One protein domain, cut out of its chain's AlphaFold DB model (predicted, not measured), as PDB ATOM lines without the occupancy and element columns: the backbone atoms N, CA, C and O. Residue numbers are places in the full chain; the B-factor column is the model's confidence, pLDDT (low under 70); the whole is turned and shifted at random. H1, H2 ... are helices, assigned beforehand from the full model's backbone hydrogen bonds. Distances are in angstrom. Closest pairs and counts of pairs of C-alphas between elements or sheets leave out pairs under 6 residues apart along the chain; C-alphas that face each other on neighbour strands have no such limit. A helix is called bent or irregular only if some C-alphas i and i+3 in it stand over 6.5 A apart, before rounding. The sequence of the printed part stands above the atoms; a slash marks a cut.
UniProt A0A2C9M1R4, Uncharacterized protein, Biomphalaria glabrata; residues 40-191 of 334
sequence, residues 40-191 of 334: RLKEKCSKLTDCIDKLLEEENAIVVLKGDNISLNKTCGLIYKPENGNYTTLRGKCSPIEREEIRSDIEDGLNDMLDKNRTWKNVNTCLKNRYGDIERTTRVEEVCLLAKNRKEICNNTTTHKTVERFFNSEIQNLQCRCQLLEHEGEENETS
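This is residues 40 to 191 of the 334 residues of an uncharacterized protein of Biomphalaria glabrata (UniProt A0A2C9M1R4). One very long helix, H7, makes the longest axis, with H1, H3 and H4 packed across it at different angles. H6 packs on H3 and H4, H5 turns off the last end of H4, and H2 lies off to one side; residues 186 to 191 of H7 stick out. The printed part has 152 residues, with seven named helices, H1 to H7 in chain order, and no named strand: all helix. It is compact, with a radius of gyration of the C-alphas of 16.5 A, and spans 58 by 35 by 35 A.

H1, residues 40 to 56, touches residues 171 to 182 of H7, residues 157 to 191, at a steep tilt of 40 degrees, opposite ways; the closest C-alphas, of Cys 45 and Cys 178, are 5.2 A apart. H2, residues 61 to 66, touches no helix. H3, residues 72 to 79, touches H6, residues 139 to 149, at a steep tilt of 55 degrees; the closest C-alphas are those of Cys 76 and Cys 144, 5.1 A. H4, residues 96 to 116, is the hub, touching five helices, among them H7 (closest C-alphas Ile 106 and Glu 170, 6.2 A). H5, residues 118 to 128, touches H4 only at the corner, closest C-alphas Leu 114 and Trp 120, 5.6 A. Every O i to N i+4 pair is within hydrogen-bond range in H1, H2, H3, H4 and H6, against 5 of 7 in H5 and 29 of 31 in H7.

H1 begins at C-alpha 40 (229.894, 233.223, 195.816) and is 24.4 A long. H4 is 30.3 A long. H5 is irregular: C-alphas 119 and 122 are 7.2 A apart. H7, 51.6 A, ends at C-alpha 191 (210.468, 235.983, 194.080).

The C-alphas farthest apart, of Tyr 131 and Ser 191, are 59.0 A apart. The printed part has no cut. The link from H3 to H4, 16 residues, is long. pLDDT is under 70 in residues 56 to 68, 81 to 93, 129 to 137 and 183 to 191.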
ATOM      1  N   ARG A  40     228.459 233.461 196.001       78.19
ATOM      2  CA  ARG A  40     229.894 233.223 195.816       78.19
ATOM      3  C   ARG A  40     230.252 233.098 194.334       78.19
ATOM      4  O   ARG A  40     231.337 233.513 193.931       78.19
ATOM      5  N   LEU A  41     229.377 232.491 193.535       76.94
ATOM      6  CA  LEU A  41     229.557 232.337 192.094       76.94
ATOM      7  C   LEU A  41     229.369 233.671 191.367       76.94
ATOM      8  O   LEU A  41     230.196 233.993 190.521       76.94
ATOM      9  N   LYS A  42     228.380 234.483 191.754       79.56
ATOM     10  CA  LYS A  42     228.181 235.849 191.250       79.56
ATOM     11  C   LYS A  42     229.379 236.748 191.546       79.56
ATOM     12  O   LYS A  42     229.894 237.393 190.639       79.56
ATOM     13  N   GLU A  43     229.883 236.750 192.783       79.75
ATOM     14  CA  GLU A  43     231.059 237.554 193.149       79.75
ATOM     15  C   GLU A  43     232.299 237.153 192.330       79.75
ATOM     16  O   GLU A  43     233.057 238.007 191.864       79.75
ATOM     17  N   LYS A  44     232.500 235.847 192.124       77.50
ATOM     18  CA  LYS A  44     233.565 235.334 191.252       77.50
ATOM     19  C   LYS A  44     233.366 235.763 189.802       77.50
ATOM     20  O   LYS A  44     234.312 236.230 189.174       77.50
ATOM     21  N   CYS A  45     232.146 235.644 189.293       79.50
ATOM     22  CA  CYS A  45     231.807 235.990 187.922       79.50
ATOM     23  C   CYS A  45     231.957 237.476 187.614       79.50
ATOM     24  O   CYS A  45     232.455 237.812 186.545       79.50
ATOM     25  N   SER A  46     231.631 238.360 188.557       79.31
ATOM     26  CA  SER A  46     231.881 239.797 188.415       79.31
ATOM     27  C   SER A  46     233.379 240.091 188.269       79.31
ATOM     28  O   SER A  46     233.786 240.744 187.312       79.31
ATOM     29  N   LYS A  47     234.229 239.525 189.138       78.56
ATOM     30  CA  LYS A  47     235.693 239.710 189.061       78.56
ATOM     31  C   LYS A  47     236.291 239.138 187.774       78.56
ATOM     32  O   LYS A  47     237.200 239.729 187.190       78.56
ATOM     33  N   LEU A  48     235.779 237.989 187.337       77.62
ATOM     34  CA  LEU A  48     236.193 237.337 186.101       77.62
ATOM     35  C   LEU A  48     235.798 238.163 184.869       77.62
ATOM     36  O   LEU A  48     236.629 238.387 183.992       77.62
ATOM     37  N   THR A  49     234.561 238.654 184.829       76.38
ATOM     38  CA  THR A  49     234.037 239.470 183.725       76.38
ATOM     39  C   THR A  49     234.784 240.796 183.632       76.38
ATOM     40  O   THR A  49     235.308 241.107 182.569       76.38
ATOM     41  N   ASP A  50     235.003 241.489 184.754       76.81
ATOM     42  CA  ASP A  50     235.824 242.707 184.807       76.81
ATOM     43  C   ASP A  50     237.250 242.479 184.276       76.81
ATOM     44  O   ASP A  50     237.855 243.360 183.657       76.81
ATOM     45  N   CYS A  51     237.830 241.305 184.549       75.31
ATOM     46  CA  CYS A  51     239.145 240.941 184.036       75.31
ATOM     47  C   CYS A  51     239.130 240.753 182.510       75.31
ATOM     48  O   CYS A  51     240.019 241.257 181.814       75.31
ATOM     49  N   ILE A  52     238.130 240.038 181.992       75.12
ATOM     50  CA  ILE A  52     237.983 239.774 180.560       75.12
ATOM     51  C   ILE A  52     237.650 241.068 179.803       75.12
ATOM     52  O   ILE A  52     238.230 241.324 178.751       75.12
ATOM     53  N   ASP A  53     236.815 241.941 180.357       73.75
ATOM     54  CA  ASP A  53     236.471 243.222 179.739       73.75
ATOM     55  C   ASP A  53     237.700 244.130 179.627       73.75
ATOM     56  O   ASP A  53     237.977 244.690 178.569       73.75
ATOM     57  N   LYS A  54     238.547 244.175 180.661       73.19
ATOM     58  CA  LYS A  54     239.837 244.886 180.603       73.19
ATOM     59  C   LYS A  54     240.821 244.297 179.590       73.19
ATOM     60  O   LYS A  54     241.698 245.029 179.116       73.19
ATOM     61  N   LEU A  55     240.732 242.996 179.296       71.75
ATOM     62  CA  LEU A  55     241.488 242.354 178.216       71.75
ATOM     63  C   LEU A  55     240.956 242.817 176.851       71.75
ATOM     64  O   LEU A  55     241.748 243.163 175.974       71.75
ATOM     65  N   LEU A  56     239.631 242.857 176.693       67.94
ATOM     66  CA  LEU A  56     238.951 243.314 175.479       67.94
ATOM     67  C   LEU A  56     239.202 244.802 175.197       67.94
ATOM     68  O   LEU A  56     239.404 245.182 174.047       67.94
ATOM     69  N   GLU A  57     239.276 245.646 176.225       65.88
ATOM     70  CA  GLU A  57     239.593 247.076 176.091       65.88
ATOM     71  C   GLU A  57     241.011 247.351 175.554       65.88
ATOM     72  O   GLU A  57     241.258 248.407 174.970       65.88
ATOM     73  N   GLU A  58     241.965 246.428 175.732       63.34
ATOM     74  CA  GLU A  58     243.304 246.531 175.122       63.34
ATOM     75  C   GLU A  58     243.347 246.061 173.665       63.34
ATOM     76  O   GLU A  58     244.385 246.168 172.992       63.34
ATOM     77  N   GLU A  59     242.252 245.500 173.160       63.53
ATOM     78  CA  GLU A  59     242.137 245.172 171.754       63.53
ATOM     79  C   GLU A  59     241.795 246.391 170.909       63.53
ATOM     80  O   GLU A  59     241.337 247.436 171.369       63.53
ATOM     81  N   ASN A  60     242.091 246.282 169.616       61.56
ATOM     82  CA  ASN A  60     241.658 247.312 168.691       61.56
ATOM     83  C   ASN A  60     240.124 247.341 168.720       61.56
ATOM     84  O   ASN A  60     239.498 246.325 168.426       61.56
ATOM     85  N   ALA A  61     239.520 248.491 169.029       49.38
ATOM     86  CA  ALA A  61     238.066 248.649 169.062       49.38
ATOM     87  C   ALA A  61     237.395 248.139 167.772       49.38
ATOM     88  O   ALA A  61     236.283 247.635 167.812       49.38
ATOM     89  N   ILE A  62     238.091 248.190 166.631       43.91
ATOM     90  CA  ILE A  62     237.617 247.644 165.352       43.91
ATOM     91  C   ILE A  62     237.532 246.107 165.365       43.91
ATOM     92  O   ILE A  62     236.635 245.562 164.736       43.91
ATOM     93  N   VAL A  63     238.443 245.411 166.049       54.34
ATOM     94  CA  VAL A  63     238.439 243.942 166.206       54.34
ATOM     95  C   VAL A  63     237.274 243.527 167.103       54.34
ATOM     96  O   VAL A  63     236.486 242.668 166.720       54.34
ATOM     97  N   VAL A  64     237.093 244.227 168.225       53.81
ATOM     98  CA  VAL A  64     235.976 243.998 169.156       53.81
ATOM     99  C   VAL A  64     234.626 244.280 168.482       53.81
ATOM    100  O   VAL A  64     233.728 243.447 168.525       53.81
ATOM    101  N   LEU A  65     234.494 245.406 167.770       35.94
ATOM    102  CA  LEU A  65     233.259 245.789 167.068       35.94
ATOM    103  C   LEU A  65     232.928 244.896 165.864       35.94
ATOM    104  O   LEU A  65     231.775 244.848 165.443       35.94
ATOM    105  N   LYS A  66     233.919 244.209 165.286       52.25
ATOM    106  CA  LYS A  66     233.705 243.235 164.206       52.25
ATOM    107  C   LYS A  66     233.378 241.831 164.713       52.25
ATOM    108  O   LYS A  66     232.986 240.999 163.900       52.25
ATOM    109  N   GLY A  67     233.541 241.569 166.013       58.28
ATOM    110  CA  GLY A  67     233.498 240.212 166.559       58.28
ATOM    111  C   GLY A  67     234.665 239.343 166.074       58.28
ATOM    112  O   GLY A  67     234.538 238.122 166.014       58.28
ATOM    113  N   ASP A  68     235.782 239.964 165.680       62.75
ATOM    114  CA  ASP A  68     236.993 239.250 165.284       62.75
ATOM    115  C   ASP A  68     237.699 238.681 166.533       62.75
ATOM    116  O   ASP A  68     237.606 239.229 167.632       62.75
ATOM    117  N   ASN A  69     238.432 237.575 166.366       73.94
ATOM    118  CA  ASN A  69     239.142 236.916 167.466       73.94
ATOM    119  C   ASN A  69     240.233 237.821 168.076       73.94
ATOM    120  O   ASN A  69     241.032 238.421 167.353       73.94
ATOM    121  N   ILE A  70     240.314 237.838 169.408       75.44
ATOM    122  CA  ILE A  70     241.436 238.365 170.194       75.44
ATOM    123  C   ILE A  70     242.697 237.600 169.798       75.44
ATOM    124  O   ILE A  70     242.692 236.368 169.690       75.44
ATOM    125  N   SER A  71     243.801 238.321 169.629       80.00
ATOM    126  CA  SER A  71     245.053 237.690 169.221       80.00
ATOM    127  C   SER A  71     245.593 236.745 170.302       80.00
ATOM    128  O   SER A  71     245.689 237.106 171.478       80.00
ATOM    129  N   LEU A  72     246.052 235.556 169.895       81.06
ATOM    130  CA  LEU A  72     246.562 234.537 170.826       81.06
ATOM    131  C   LEU A  72     247.690 235.068 171.728       81.06
ATOM    132  O   LEU A  72     247.777 234.694 172.891       81.06
ATOM    133  N   ASN A  73     248.540 235.966 171.221       76.75
ATOM    134  CA  ASN A  73     249.620 236.575 172.002       76.75
ATOM    135  C   ASN A  73     249.096 237.437 173.166       76.75
ATOM    136  O   ASN A  73     249.682 237.430 174.246       76.75
ATOM    137  N   LYS A  74     247.986 238.158 172.974       75.81
ATOM    138  CA  LYS A  74     247.378 238.976 174.031       75.81
ATOM    139  C   LYS A  74     246.674 238.112 175.067       75.81
ATOM    140  O   LYS A  74     246.936 238.290 176.255       75.81
ATOM    141  N   THR A  75     245.905 237.113 174.630       78.12
ATOM    142  CA  THR A  75     245.311 236.121 175.537       78.12
ATOM    143  C   THR A  75     246.385 235.405 176.352       78.12
ATOM    144  O   THR A  75     246.300 235.324 177.573       78.12
ATOM    145  N   CYS A  76     247.466 234.970 175.705       78.25
ATOM    146  CA  CYS A  76     248.599 234.361 176.388       78.25
ATOM    147  C   CYS A  76     249.342 235.328 177.309       78.25
ATOM    148  O   CYS A  76     249.817 234.921 178.360       78.25
ATOM    149  N   GLY A  77     249.403 236.616 176.982       73.38
ATOM    150  CA  GLY A  77     249.954 237.637 177.866       73.38
ATOM    151  C   GLY A  77     249.160 237.854 179.163       73.38
ATOM    152  O   GLY A  77     249.718 238.373 180.137       73.38
ATOM    153  N   LEU A  78     247.887 237.434 179.200       74.06
ATOM    154  CA  LEU A  78     247.049 237.446 180.399       74.06
ATOM    155  C   LEU A  78     247.345 236.261 181.324       74.06
ATOM    156  O   LEU A  78     247.593 236.466 182.515       74.06
ATOM    157  N   ILE A  79     247.298 235.052 180.759       76.50
ATOM    158  CA  ILE A  79     247.268 233.768 181.484       76.50
ATOM    159  C   ILE A  79     248.650 233.137 181.680       76.50
ATOM    160  O   ILE A  79     248.821 232.288 182.549       76.50
ATOM    161  N   TYR A  80     249.649 233.525 180.883       72.06
ATOM    162  CA  TYR A  80     250.986 232.950 180.985       72.06
ATOM    163  C   TYR A  80     251.694 233.428 182.252       72.06
ATOM    164  O   TYR A  80     251.893 234.630 182.456       72.06
ATOM    165  N   LYS A  81     252.140 232.472 183.069       65.69
ATOM    166  CA  LYS A  81     252.892 232.711 184.298       65.69
ATOM    167  C   LYS A  81     254.384 232.444 184.059       65.69
ATOM    168  O   LYS A  81     254.809 231.294 184.085       65.69
ATOM    169  N   PRO A  82     255.220 233.469 183.817       60.19
ATOM    170  CA  PRO A  82     256.662 233.257 183.791       60.19
ATOM    171  C   PRO A  82     257.181 232.965 185.205       60.19
ATOM    172  O   PRO A  82     256.749 233.608 186.164       60.19
ATOM    173  N   GLU A  83     258.175 232.079 185.320       55.34
ATOM    174  CA  GLU A  83     258.853 231.728 186.584       55.34
ATOM    175  C   GLU A  83     259.368 232.957 187.363       55.34
ATOM    176  O   GLU A  83     259.400 232.951 188.589       55.34
ATOM    177  N   ASN A  84     259.662 234.065 186.665       56.84
ATOM    178  CA  ASN A  84     260.141 235.326 187.249       56.84
ATOM    179  C   ASN A  84     259.032 236.367 187.543       56.84
ATOM    180  O   ASN A  84     259.315 237.551 187.731       56.84
ATOM    181  N   GLY A  85     257.761 235.955 187.585       52.81
ATOM    182  CA  GLY A  85     256.720 236.657 188.347       52.81
ATOM    183  C   GLY A  85     256.159 237.968 187.782       52.81
ATOM    184  O   GLY A  85     255.510 238.695 188.528       52.81
ATOM    185  N   ASN A  86     256.342 238.301 186.499       52.09
ATOM    186  CA  ASN A  86     255.641 239.449 185.904       52.09
ATOM    187  C   ASN A  86     255.010 239.128 184.545       52.09
ATOM    188  O   ASN A  86     255.701 238.847 183.566       52.09
ATOM    189  N   TYR A  87     253.685 239.257 184.498       55.25
ATOM    190  CA  TYR A  87     252.882 239.272 183.279       55.25
ATOM    191  C   TYR A  87     253.345 240.408 182.361       55.25
ATOM    192  O   TYR A  87     253.447 241.559 182.791       55.25
ATOM    193  N   THR A  88     253.660 240.085 181.107       54.31
ATOM    194  CA  THR A  88     254.398 240.993 180.216       54.31
ATOM    195  C   THR A  88     253.544 242.063 179.541       54.31
ATOM    196  O   THR A  88     254.109 243.061 179.109       54.31
ATOM    197  N   THR A  89     252.221 241.891 179.436       50.91
ATOM    198  CA  THR A  89     251.369 242.806 178.644       50.91
ATOM    199  C   THR A  89     250.212 243.433 179.419       50.91
ATOM    200  O   THR A  89     249.914 244.591 179.173       50.91
ATOM    201  N   LEU A  90     249.628 242.744 180.407       54.81
ATOM    202  CA  LEU A  90     248.416 243.197 181.121       54.81
ATOM    203  C   LEU A  90     248.651 243.420 182.621       54.81
ATOM    204  O   LEU A  90     247.868 242.985 183.473       54.81
ATOM    205  N   ARG A  91     249.792 244.002 182.993       53.72
ATOM    206  CA  ARG A  91     250.183 244.147 184.403       53.72
ATOM    207  C   ARG A  91     249.161 245.015 185.157       53.72
ATOM    208  O   ARG A  91     248.908 246.147 184.769       53.72
ATOM    209  N   GLY A  92     248.591 244.483 186.240       57.44
ATOM    210  CA  GLY A  92     247.708 245.234 187.147       57.44
ATOM    211  C   GLY A  92     246.220 245.297 186.774       57.44
ATOM    212  O   GLY A  92     245.471 245.946 187.493       57.44
ATOM    213  N   LYS A  93     245.774 244.628 185.702       60.03
ATOM    214  CA  LYS A  93     244.355 244.656 185.280       60.03
ATOM    215  C   LYS A  93     243.480 243.551 185.877       60.03
ATOM    216  O   LYS A  93     242.318 243.809 186.176       60.03
ATOM    217  N   CYS A  94     244.079 242.385 186.112       71.75
ATOM    218  CA  CYS A  94     243.448 241.217 186.735       71.75
ATOM    219  C   CYS A  94     244.307 240.666 187.867       71.75
ATOM    220  O   CYS A  94     245.548 240.683 187.754       71.75
ATOM    221  N   SER A  95     243.661 240.136 188.906       73.00
ATOM    222  CA  SER A  95     244.332 239.491 190.030       73.00
ATOM    223  C   SER A  95     245.014 238.184 189.593       73.00
ATOM    224  O   SER A  95     244.626 237.573 188.596       73.00
ATOM    225  N   PRO A  96     246.059 237.723 190.306       72.19
ATOM    226  CA  PRO A  96     246.672 236.425 190.022       72.19
ATOM    227  C   PRO A  96     245.693 235.250 190.139       72.19
ATOM    228  O   PRO A  96     245.910 234.234 189.493       72.19
ATOM    229  N   ILE A  97     244.641 235.394 190.952       74.75
ATOM    230  CA  ILE A  97     243.631 234.357 191.184       74.75
ATOM    231  C   ILE A  97     242.735 234.220 189.949       74.75
ATOM    232  O   ILE A  97     242.634 233.127 189.409       74.75
ATOM    233  N   GLU A  98     242.172 235.323 189.445       74.88
ATOM    234  CA  GLU A  98     241.326 235.316 188.233       74.88
ATOM    235  C   GLU A  98     242.077 234.763 187.014       74.88
ATOM    236  O   GLU A  98     241.534 233.996 186.225       74.88
ATOM    237  N   ARG A  99     243.358 235.120 186.867       77.50
ATOM    238  CA  ARG A  99     244.191 234.629 185.758       77.50
ATOM    239  C   ARG A  99     244.403 233.125 185.815       77.50
ATOM    240  O   ARG A  99     244.422 232.484 184.772       77.50
ATOM    241  N   GLU A 100     244.596 232.591 187.017       79.00
ATOM    242  CA  GLU A 100     244.775 231.160 187.229       79.00
ATOM    243  C   GLU A 100     243.468 230.396 186.990       79.00
ATOM    244  O   GLU A 100     243.507 229.318 186.405       79.00
ATOM    245  N   GLU A 101     242.320 230.974 187.358       78.94
ATOM    246  CA  GLU A 101     241.000 230.411 187.044       78.94
ATOM    247  C   GLU A 101     240.779 230.341 185.519       78.94
ATOM    248  O   GLU A 101     240.515 229.259 184.999       78.94
ATOM    249  N   ILE A 102     241.024 231.432 184.775       80.19
ATOM    250  CA  ILE A 102     240.950 231.428 183.297       80.19
ATOM    251  C   ILE A 102     241.926 230.404 182.701       80.19
ATOM    252  O   ILE A 102     241.576 229.661 181.785       80.19
ATOM    253  N   ARG A 103     243.168 230.362 183.201       85.69
ATOM    254  CA  ARG A 103     244.187 229.415 182.729       85.69
ATOM    255  C   ARG A 103     243.724 227.971 182.926       85.69
ATOM    256  O   ARG A 103     243.913 227.165 182.020       85.69
ATOM    257  N   SER A 104     243.150 227.656 184.087       84.31
ATOM    258  CA  SER A 104     242.657 226.317 184.418       84.31
ATOM    259  C   SER A 104     241.504 225.896 183.513       84.31
ATOM    260  O   SER A 104     241.542 224.796 182.974       84.31
ATOM    261  N   ASP A 105     240.526 226.775 183.282       80.81
ATOM    262  CA  ASP A 105     239.378 226.453 182.427       80.81
ATOM    263  C   ASP A 105     239.807 226.226 180.966       80.81
ATOM    264  O   ASP A 105     239.384 225.259 180.326       80.81
ATOM    265  N   ILE A 106     240.729 227.049 180.451       86.12
ATOM    266  CA  ILE A 106     241.304 226.843 179.114       86.12
ATOM    267  C   ILE A 106     242.121 225.543 179.065       86.12
ATOM    268  O   ILE A 106     242.095 224.853 178.049       86.12
ATOM    269  N   GLU A 107     242.851 225.194 180.126       86.94
ATOM    270  CA  GLU A 107     243.645 223.959 180.200       86.94
ATOM    271  C   GLU A 107     242.757 222.713 180.132       86.94
ATOM    272  O   GLU A 107     243.064 221.786 179.378       86.94
ATOM    273  N   ASP A 108     241.642 222.704 180.858       84.81
ATOM    274  CA  ASP A 108     240.690 221.594 180.844       84.81
ATOM    275  C   ASP A 108     240.070 221.411 179.451       84.81
ATOM    276  O   ASP A 108     240.083 220.302 178.901       84.81
ATOM    277  N   GLY A 109     239.614 222.503 178.825       83.25
ATOM    278  CA  GLY A 109     239.101 222.466 177.454       83.25
ATOM    279  C   GLY A 109     240.170 222.057 176.434       83.25
ATOM    280  O   GLY A 109     239.908 221.280 175.512       83.25
ATOM    281  N   LEU A 110     241.407 222.531 176.605       86.06
ATOM    282  CA  LEU A 110     242.512 222.230 175.700       86.06
ATOM    283  C   LEU A 110     242.886 220.748 175.762       86.06
ATOM    284  O   LEU A 110     243.100 220.129 174.718       86.06
ATOM    285  N   ASN A 111     242.936 220.168 176.961       85.88
ATOM    286  CA  ASN A 111     243.200 218.745 177.144       85.88
ATOM    287  C   ASN A 111     242.108 217.886 176.489       85.88
ATOM    288  O   ASN A 111     242.432 216.943 175.762       85.88
ATOM    289  N   ASP A 112     240.832 218.262 176.632       84.94
ATOM    290  CA  ASP A 112     239.724 217.564 175.968       84.94
ATOM    291  C   ASP A 112     239.875 217.565 174.438       84.94
ATOM    292  O   ASP A 112     239.789 216.521 173.778       84.94
ATOM    293  N   MET A 113     240.200 218.731 173.871       84.88
ATOM    294  CA  MET A 113     240.395 218.888 172.431       84.88
ATOM    295  C   MET A 113     241.618 218.118 171.925       84.88
ATOM    296  O   MET A 113     241.554 217.494 170.862       84.88
ATOM    297  N   LEU A 114     242.724 218.110 172.671       84.81
ATOM    298  CA  LEU A 114     243.949 217.405 172.287       84.81
ATOM    299  C   LEU A 114     243.802 215.877 172.324       84.81
ATOM    300  O   LEU A 114     244.415 215.200 171.486       84.81
ATOM    301  N   ASP A 115     243.007 215.346 173.254       79.06
ATOM    302  CA  ASP A 115     242.838 213.904 173.448       79.06
ATOM    303  C   ASP A 115     241.740 213.306 172.563       79.06
ATOM    304  O   ASP A 115     241.898 212.199 172.036       79.06
ATOM    305  N   LYS A 116     240.635 214.029 172.356       78.00
ATOM    306  CA  LYS A 116     239.449 213.485 171.674       78.00
ATOM    307  C   LYS A 116     239.312 213.945 170.227       78.00
ATOM    308  O   LYS A 116     238.718 213.231 169.413       78.00
ATOM    309  N   ASN A 117     239.855 215.109 169.864       78.38
ATOM    310  CA  ASN A 117     239.563 215.719 168.571       78.38
ATOM    311  C   ASN A 117     240.623 215.411 167.501       78.38
ATOM    312  O   ASN A 117     241.772 215.849 167.554       78.38
ATOM    313  N   ARG A 118     240.210 214.715 166.433       77.25
ATOM    314  CA  ARG A 118     241.094 214.379 165.301       77.25
ATOM    315  C   ARG A 118     241.639 215.613 164.580       77.25
ATOM    316  O   ARG A 118     242.746 215.544 164.047       77.25
ATOM    317  N   THR A 119     240.909 216.731 164.570       78.69
ATOM    318  CA  THR A 119     241.365 217.978 163.929       78.69
ATOM    319  C   THR A 119     242.529 218.625 164.687       78.69
ATOM    320  O   THR A 119     243.327 219.348 164.093       78.69
ATOM    321  N   TRP A 120     242.701 218.276 165.966       86.12
ATOM    322  CA  TRP A 120     243.766 218.763 166.842       86.12
ATOM    323  C   TRP A 120     245.010 217.883 166.849       86.12
ATOM    324  O   TRP A 120     246.006 218.234 167.477       86.12
ATOM    325  N   LYS A 121     245.022 216.782 166.087       84.06
ATOM    326  CA  LYS A 121     246.172 215.873 166.009       84.06
ATOM    327  C   LYS A 121     247.470 216.599 165.638       84.06
ATOM    328  O   LYS A 121     248.503 216.342 166.245       84.06
ATOM    329  N   ASN A 122     247.410 217.541 164.693       82.00
ATOM    330  CA  ASN A 122     248.578 218.319 164.267       82.00
ATOM    331  C   ASN A 122     249.094 219.251 165.374       82.00
ATOM    332  O   ASN A 122     250.304 219.402 165.533       82.00
ATOM    333  N   VAL A 123     248.181 219.835 166.157       83.81
ATOM    334  CA  VAL A 123     248.520 220.656 167.327       83.81
ATOM    335  C   VAL A 123     249.157 219.770 168.400       83.81
ATOM    336  O   VAL A 123     250.252 220.064 168.864       83.81
ATOM    337  N   ASN A 124     248.547 218.622 168.703       84.69
ATOM    338  CA  ASN A 124     249.044 217.663 169.690       84.69
ATOM    339  C   ASN A 124     250.450 217.142 169.336       84.69
ATOM    340  O   ASN A 124     251.352 217.155 170.168       84.69
ATOM    341  N   THR A 125     250.689 216.749 168.081       82.94
ATOM    342  CA  THR A 125     252.022 216.323 167.622       82.94
ATOM    343  C   THR A 125     253.050 217.453 167.701       82.94
ATOM    344  O   THR A 125     254.185 217.220 168.107       82.94
ATOM    345  N   CYS A 126     252.667 218.679 167.347       82.88
ATOM    346  CA  CYS A 126     253.543 219.842 167.457       82.88
ATOM    347  C   CYS A 126     253.955 220.143 168.907       82.88
ATOM    348  O   CYS A 126     255.126 220.429 169.151       82.88
ATOM    349  N   LEU A 127     253.012 220.057 169.851       79.94
ATOM    350  CA  LEU A 127     253.270 220.283 171.275       79.94
ATOM    351  C   LEU A 127     254.129 219.158 171.880       79.94
ATOM    352  O   LEU A 127     255.075 219.434 172.610       79.94
ATOM    353  N   LYS A 128     253.886 217.899 171.491       74.38
ATOM    354  CA  LYS A 128     254.656 216.724 171.946       74.38
ATOM    355  C   LYS A 128     256.107 216.683 171.461       74.38
ATOM    356  O   LYS A 128     256.946 216.087 172.123       74.38
ATOM    357  N   ASN A 129     256.418 217.289 170.315       62.03
ATOM    358  CA  ASN A 129     257.735 217.187 169.674       62.03
ATOM    359  C   ASN A 129     258.801 218.155 170.234       62.03
ATOM    360  O   ASN A 129     259.819 218.388 169.574       62.03
ATOM    361  N   ARG A 130     258.608 218.738 171.424       59.47
ATOM    362  CA  ARG A 130     259.641 219.565 172.064       59.47
ATOM    363  C   ARG A 130     260.505 218.748 173.024       59.47
ATOM    364  O   ARG A 130     260.029 218.199 174.005       59.47
ATOM    365  N   TYR A 131     261.795 218.714 172.694       43.03
ATOM    366  CA  TYR A 131     262.885 218.201 173.518       43.03
ATOM    367  C   TYR A 131     263.204 219.159 174.671       43.03
ATOM    368  O   TYR A 131     263.367 220.359 174.442       43.03
ATOM    369  N   GLY A 132     263.397 218.591 175.859       46.91
ATOM    370  CA  GLY A 132     263.974 219.251 177.027       46.91
ATOM    371  C   GLY A 132     263.102 219.058 178.256       46.91
ATOM    372  O   GLY A 132     261.934 219.428 178.229       46.91
ATOM    373  N   ASP A 133     263.676 218.473 179.308       49.69
ATOM    374  CA  ASP A 133     263.095 218.415 180.647       49.69
ATOM    375  C   ASP A 133     262.775 219.836 181.121       49.69
ATOM    376  O   ASP A 133     263.646 220.567 181.588       49.69
ATOM    377  N   ILE A 134     261.523 220.249 180.960       52.06
ATOM    378  CA  ILE A 134     260.966 221.382 181.686       52.06
ATOM    379  C   ILE A 134     259.942 220.750 182.613       52.06
ATOM    380  O   ILE A 134     258.994 220.108 182.157       52.06
ATOM    381  N   GLU A 135     260.206 220.830 183.913       52.25
ATOM    382  CA  GLU A 135     259.346 220.305 184.965       52.25
ATOM    383  C   GLU A 135     257.906 220.800 184.754       52.25
ATOM    384  O   GLU A 135     257.587 221.950 185.019       52.25
ATOM    385  N   ARG A 136     257.052 219.922 184.214       52.78
ATOM    386  CA  ARG A 136     255.590 220.057 184.088       52.78
ATOM    387  C   ARG A 136     255.086 221.485 183.824       52.78
ATOM    388  O   ARG A 136     254.360 222.044 184.640       52.78
ATOM    389  N   THR A 137     255.376 222.021 182.642       68.06
ATOM    390  CA  THR A 137     254.585 223.135 182.103       68.06
ATOM    391  C   THR A 137     253.244 222.608 181.595       68.06
ATOM    392  O   THR A 137     253.191 221.575 180.925       68.06
ATOM    393  N   THR A 138     252.154 223.289 181.927       80.44
ATOM    394  CA  THR A 138     250.799 222.969 181.437       80.44
ATOM    395  C   THR A 138     250.692 223.149 179.917       80.44
ATOM    396  O   THR A 138     251.521 223.832 179.306       80.44
ATOM    397  N   ARG A 139     249.692 222.546 179.255       83.19
ATOM    398  CA  ARG A 139     249.552 222.644 177.786       83.19
ATOM    399  C   ARG A 139     249.297 224.076 177.331       83.19
ATOM    400  O   ARG A 139     249.819 224.499 176.297       83.19
ATOM    401  N   VAL A 140     248.551 224.844 178.116       85.19
ATOM    402  CA  VAL A 140     248.336 226.277 177.913       85.19
ATOM    403  C   VAL A 140     249.656 227.038 177.982       85.19
ATOM    404  O   VAL A 140     249.921 227.878 177.122       85.19
ATOM    405  N   GLU A 141     250.531 226.723 178.937       81.31
ATOM    406  CA  GLU A 141     251.852 227.355 179.028       81.31
ATOM    407  C   GLU A 141     252.740 227.011 177.831       81.31
ATOM    408  O   GLU A 141     253.403 227.902 177.298       81.31
ATOM    409  N   GLU A 142     252.711 225.768 177.342       81.69
ATOM    410  CA  GLU A 142     253.423 225.367 176.120       81.69
ATOM    411  C   GLU A 142     252.941 226.162 174.892       81.69
ATOM    412  O   GLU A 142     253.750 226.685 174.113       81.69
ATOM    413  N   VAL A 143     251.620 226.295 174.728       85.44
ATOM    414  CA  VAL A 143     251.002 227.089 173.655       85.44
ATOM    415  C   VAL A 143     251.388 228.562 173.778       85.44
ATOM    416  O   VAL A 143     251.765 229.191 172.786       85.44
ATOM    417  N   CYS A 144     251.362 229.113 174.987       82.81
ATOM    418  CA  CYS A 144     251.684 230.512 175.216       82.81
ATOM    419  C   CYS A 144     253.172 230.827 175.061       82.81
ATOM    420  O   CYS A 144     253.530 231.865 174.498       82.81
ATOM    421  N   LEU A 145     254.054 229.899 175.430       78.94
ATOM    422  CA  LEU A 145     255.476 229.965 175.109       78.94
ATOM    423  C   LEU A 145     255.716 229.971 173.596       78.94
ATOM    424  O   LEU A 145     256.589 230.693 173.104       78.94
ATOM    425  N   LEU A 146     254.959 229.179 172.837       80.06
ATOM    426  CA  LEU A 146     255.037 229.179 171.377       80.06
ATOM    427  C   LEU A 146     254.552 230.501 170.782       80.06
ATOM    428  O   LEU A 146     255.247 231.054 169.932       80.06
ATOM    429  N   ALA A 147     253.410 231.010 171.247       81.25
ATOM    430  CA  ALA A 147     252.820 232.261 170.778       81.25
ATOM    431  C   ALA A 147     253.699 233.484 171.086       81.25
ATOM    432  O   ALA A 147     253.782 234.404 170.277       81.25
ATOM    433  N   LYS A 148     254.414 233.479 172.218       75.56
ATOM    434  CA  LYS A 148     255.367 234.542 172.570       75.56
ATOM    435  C   LYS A 148     256.592 234.554 171.654       75.56
ATOM    436  O   LYS A 148     257.089 235.613 171.283       75.56
ATOM    437  N   ASN A 149     257.108 233.373 171.322       74.38
ATOM    438  CA  ASN A 149     258.372 233.233 170.596       74.38
ATOM    439  C   ASN A 149     258.203 233.222 169.072       74.38
ATOM    440  O   ASN A 149     259.194 233.326 168.347       74.38
ATOM    441  N   ARG A 150     256.984 233.021 168.562       77.06
ATOM    442  CA  ARG A 150     256.712 232.841 167.132       77.06
ATOM    443  C   ARG A 150     255.422 233.545 166.732       77.06
ATOM    444  O   ARG A 150     254.452 233.533 167.473       77.06
ATOM    445  N   LYS A 151     255.389 234.069 165.502       78.44
ATOM    446  CA  LYS A 151     254.175 234.655 164.909       78.44
ATOM    447  C   LYS A 151     253.075 233.614 164.678       78.44
ATOM    448  O   LYS A 151     251.900 233.925 164.794       78.44
ATOM    449  N   GLU A 152     253.465 232.384 164.356       82.38
ATOM    450  CA  GLU A 152     252.557 231.261 164.137       82.38
ATOM    451  C   GLU A 152     252.992 230.093 165.015       82.38
ATOM    452  O   GLU A 152     254.167 229.706 165.037       82.38
ATOM    453  N   ILE A 153     252.037 229.496 165.722       81.56
ATOM    454  CA  ILE A 153     252.304 228.252 166.443       81.56
ATOM    455  C   ILE A 153     252.482 227.126 165.425       81.56
ATOM    456  O   ILE A 153     251.825 227.097 164.381       81.56
ATOM    457  N   CYS A 154     253.391 226.200 165.724       80.75
ATOM    458  CA  CYS A 154     253.632 225.021 164.889       80.75
ATOM    459  C   CYS A 154     254.032 225.323 163.433       80.75
ATOM    460  O   CYS A 154     253.951 224.432 162.592       80.75
ATOM    461  N   ASN A 155     254.474 226.555 163.138       80.56
ATOM    462  CA  ASN A 155     254.796 227.038 161.790       80.56
ATOM    463  C   ASN A 155     253.652 226.820 160.779       80.56
ATOM    464  O   ASN A 155     253.899 226.545 159.605       80.56
ATOM    465  N   ASN A 156     252.401 226.871 161.245       82.50
ATOM    466  CA  ASN A 156     251.238 226.679 160.396       82.50
ATOM    467  C   ASN A 156     250.106 227.645 160.798       82.50
ATOM    468  O   ASN A 156     249.531 227.571 161.887       82.50
ATOM    469  N   THR A 157     249.752 228.529 159.862       84.75
ATOM    470  CA  THR A 157     248.654 229.503 159.983       84.75
ATOM    471  C   THR A 157     247.314 228.874 160.356       84.75
ATOM    472  O   THR A 157     246.561 229.447 161.139       84.75
ATOM    473  N   THR A 158     246.996 227.696 159.816       83.81
ATOM    474  CA  THR A 158     245.724 227.015 160.089       83.81
ATOM    475  C   THR A 158     245.669 226.494 161.516       83.81
ATOM    476  O   THR A 158     244.677 226.722 162.200       83.81
ATOM    477  N   THR A 159     246.751 225.886 162.015       84.44
ATOM    478  CA  THR A 159     246.834 225.473 163.422       84.44
ATOM    479  C   THR A 159     246.801 226.676 164.352       84.44
ATOM    480  O   THR A 159     246.133 226.618 165.377       84.44
ATOM    481  N   HIS A 160     247.446 227.782 163.967       86.56
ATOM    482  CA  HIS A 160     247.402 229.022 164.734       86.56
ATOM    483  C   HIS A 160     245.988 229.570 164.871       86.56
ATOM    484  O   HIS A 160     245.530 229.753 165.993       86.56
ATOM    485  N   LYS A 161     245.259 229.715 163.761       85.88
ATOM    486  CA  LYS A 161     243.866 230.177 163.783       85.88
ATOM    487  C   LYS A 161     242.935 229.234 164.545       85.88
ATOM    488  O   LYS A 161     241.980 229.694 165.158       85.88
ATOM    489  N   THR A 162     243.180 227.924 164.498       86.06
ATOM    490  CA  THR A 162     242.390 226.942 165.257       86.06
ATOM    491  C   THR A 162     242.566 227.127 166.759       86.06
ATOM    492  O   THR A 162     241.575 227.174 167.480       86.06
ATOM    493  N   VAL A 163     243.808 227.278 167.222       87.12
ATOM    494  CA  VAL A 163     244.096 227.518 168.643       87.12
ATOM    495  C   VAL A 163     243.615 228.899 169.073       87.12
ATOM    496  O   VAL A 163     242.980 229.020 170.110       87.12
ATOM    497  N   GLU A 164     243.830 229.928 168.258       86.31
ATOM    498  CA  GLU A 164     243.321 231.277 168.513       86.31
ATOM    499  C   GLU A 164     241.794 231.284 168.662       86.31
ATOM    500  O   GLU A 164     241.280 231.789 169.657       86.31
ATOM    501  N   ARG A 165     241.061 230.652 167.736       86.12
ATOM    502  CA  ARG A 165     239.600 230.530 167.826       86.12
ATOM    503  C   ARG A 165     239.165 229.775 169.081       86.12
ATOM    504  O   ARG A 165     238.181 230.161 169.697       86.12
ATOM    505  N   PHE A 166     239.882 228.721 169.460       87.75
ATOM    506  CA  PHE A 166     239.574 227.962 170.671       87.75
ATOM    507  C   PHE A 166     239.730 228.811 171.935       87.75
ATOM    508  O   PHE A 166     238.785 228.910 172.707       87.75
ATOM    509  N   PHE A 167     240.860 229.504 172.099       87.94
ATOM    510  CA  PHE A 167     241.090 230.374 173.258       87.94
ATOM    511  C   PHE A 167     240.029 231.481 173.351       87.94
ATOM    512  O   PHE A 167     239.570 231.806 174.441       87.94
ATOM    513  N   ASN A 168     239.608 232.030 172.209       83.94
ATOM    514  CA  ASN A 168     238.520 233.006 172.155       83.94
ATOM    515  C   ASN A 168     237.168 232.406 172.545       83.94
ATOM    516  O   ASN A 168     236.439 233.009 173.325       83.94
ATOM    517  N   SER A 169     236.849 231.214 172.036       82.69
ATOM    518  CA  SER A 169     235.605 230.521 172.369       82.69
ATOM    519  C   SER A 169     235.527 230.182 173.857       82.69
ATOM    520  O   SER A 169     234.447 230.280 174.425       82.69
ATOM    521  N   GLU A 170     236.638 229.807 174.494       82.00
ATOM    522  CA  GLU A 170     236.659 229.540 175.936       82.00
ATOM    523  C   GLU A 170     236.438 230.816 176.753       82.00
ATOM    524  O   GLU A 170     235.613 230.824 177.661       82.00
ATOM    525  N   ILE A 171     237.082 231.929 176.390       80.06
ATOM    526  CA  ILE A 171     236.847 233.223 177.054       80.06
ATOM    527  C   ILE A 171     235.379 233.652 176.932       80.06
ATOM    528  O   ILE A 171     234.764 234.054 177.920       80.06
ATOM    529  N   GLN A 172     234.800 233.532 175.737       78.81
ATOM    530  CA  GLN A 172     233.392 233.859 175.505       78.81
ATOM    531  C   GLN A 172     232.455 232.925 176.277       78.81
ATOM    532  O   GLN A 172     231.457 233.375 176.837       78.81
ATOM    533  N   ASN A 173     232.785 231.634 176.360       79.94
ATOM    534  CA  ASN A 173     232.028 230.665 177.149       79.94
ATOM    535  C   ASN A 173     232.049 231.022 178.643       79.94
ATOM    536  O   ASN A 173     231.020 230.939 179.310       79.94
ATOM    537  N   LEU A 174     233.183 231.491 179.171       76.50
ATOM    538  CA  LEU A 174     233.274 231.967 180.555       76.50
ATOM    539  C   LEU A 174     232.379 233.184 180.810       76.50
ATOM    540  O   LEU A 174     231.622 233.176 181.781       76.50
ATOM    541  N   GLN A 175     232.396 234.182 179.922       77.31
ATOM    542  CA  GLN A 175     231.494 235.338 180.023       77.31
ATOM    543  C   GLN A 175     230.021 234.909 179.964       77.31
ATOM    544  O   GLN A 175     229.222 235.312 180.805       77.31
ATOM    545  N   CYS A 176     229.677 234.035 179.020       79.56
ATOM    546  CA  CYS A 176     228.324 233.511 178.843       79.56
ATOM    547  C   CYS A 176     227.828 232.750 180.085       79.56
ATOM    548  O   CYS A 176     226.716 232.978 180.560       79.56
ATOM    549  N   ARG A 177     228.670 231.893 180.680       77.94
ATOM    550  CA  ARG A 177     228.353 231.188 181.935       77.94
ATOM    551  C   ARG A 177     228.133 232.153 183.096       77.94
ATOM    552  O   ARG A 177     227.267 231.904 183.929       77.94
ATOM    553  N   CYS A 178     228.885 233.247 183.144       79.62
ATOM    554  CA  CYS A 178     228.712 234.265 184.169       79.62
ATOM    555  C   CYS A 178     227.431 235.087 184.000       79.62
ATOM    556  O   CYS A 178     226.728 235.293 184.984       79.62
ATOM    557  N   GLN A 179     227.061 235.449 182.772       77.31
ATOM    558  CA  GLN A 179     225.787 236.122 182.486       77.31
ATOM    559  C   GLN A 179     224.574 235.250 182.843       77.31
ATOM    560  O   GLN A 179     223.591 235.734 183.395       77.31
ATOM    561  N   LEU A 180     224.654 233.940 182.592       77.06
ATOM    562  CA  LEU A 180     223.607 232.998 182.996       77.06
ATOM    563  C   LEU A 180     223.385 232.978 184.514       77.06
ATOM    564  O   LEU A 180     222.245 232.968 184.970       77.06
ATOM    565  N   LEU A 181     224.467 233.026 185.294       74.50
ATOM    566  CA  LEU A 181     224.404 233.064 186.759       74.50
ATOM    567  C   LEU A 181     223.825 234.381 187.297       74.50
ATOM    568  O   LEU A 181     223.204 234.396 188.363       74.50
ATOM    569  N   GLU A 182     224.018 235.490 186.580       71.44
ATOM    570  CA  GLU A 182     223.398 236.771 186.924       71.44
ATOM    571  C   GLU A 182     221.874 236.703 186.770       71.44
ATOM    572  O   GLU A 182     221.159 237.039 187.719       71.44
ATOM    573  N   HIS A 183     221.388 236.163 185.648       65.88
ATOM    574  CA  HIS A 183     219.956 236.005 185.381       65.88
ATOM    575  C   HIS A 183     219.264 235.018 186.336       65.88
ATOM    576  O   HIS A 183     218.201 235.332 186.868       65.88
ATOM    577  N   GLU A 184     219.880 233.871 186.651       64.94
ATOM    578  CA  GLU A 184     219.310 232.904 187.609       64.94
ATOM    579  C   GLU A 184     219.154 233.485 189.024       64.94
ATOM    580  O   GLU A 184     218.272 233.087 189.790       64.94
ATOM    581  N   GLY A 185     220.005 234.437 189.406       56.12
ATOM    582  CA  GLY A 185     219.852 235.108 190.689       56.12
ATOM    583  C   GLY A 185     218.834 236.247 190.676       56.12
ATOM    584  O   GLY A 185     218.278 236.553 191.725       56.12
ATOM    585  N   GLU A 186     218.558 236.845 189.519       53.91
ATOM    586  CA  GLU A 186     217.545 237.896 189.371       53.91
ATOM    587  C   GLU A 186     216.119 237.315 189.435       53.91
ATOM    588  O   GLU A 186     215.227 237.901 190.056       53.91
ATOM    589  N   GLU A 187     215.917 236.103 188.907       50.97
ATOM    590  CA  GLU A 187     214.661 235.345 189.038       50.97
ATOM    591  C   GLU A 187     214.370 234.924 190.492       50.97
ATOM    592  O   GLU A 187     213.214 234.870 190.920       50.97
ATOM    593  N   ASN A 188     215.416 234.685 191.290       48.22
ATOM    594  CA  ASN A 188     215.281 234.311 192.698       48.22
ATOM    595  C   ASN A 188     215.117 235.524 193.631       48.22
ATOM    596  O   ASN A 188     214.370 235.441 194.609       48.22
ATOM    597  N   GLU A 189     215.727 236.672 193.321       45.41
ATOM    598  CA  GLU A 189     215.514 237.914 194.083       45.41
ATOM    599  C   GLU A 189     214.155 238.567 193.774       45.41
ATOM    600  O   GLU A 189     213.516 239.113 194.678       45.41
ATOM    601  N   THR A 190     213.620 238.412 192.557       40.50
ATOM    602  CA  THR A 190     212.256 238.866 192.218       40.50
ATOM    603  C   THR A 190     211.132 237.957 192.740       40.50
ATOM    604  O   THR A 190     209.965 238.359 192.717       40.50
ATOM    605  N   SER A 191     211.444 236.796 193.330       39.00
ATOM    606  CA  SER A 191     210.468 235.983 194.080       39.00
ATOM    607  C   SER A 191     210.343 236.377 195.564       39.00
ATOM    608  O   SER A 191     209.665 235.689 196.330       39.00
TER     609      SER A 191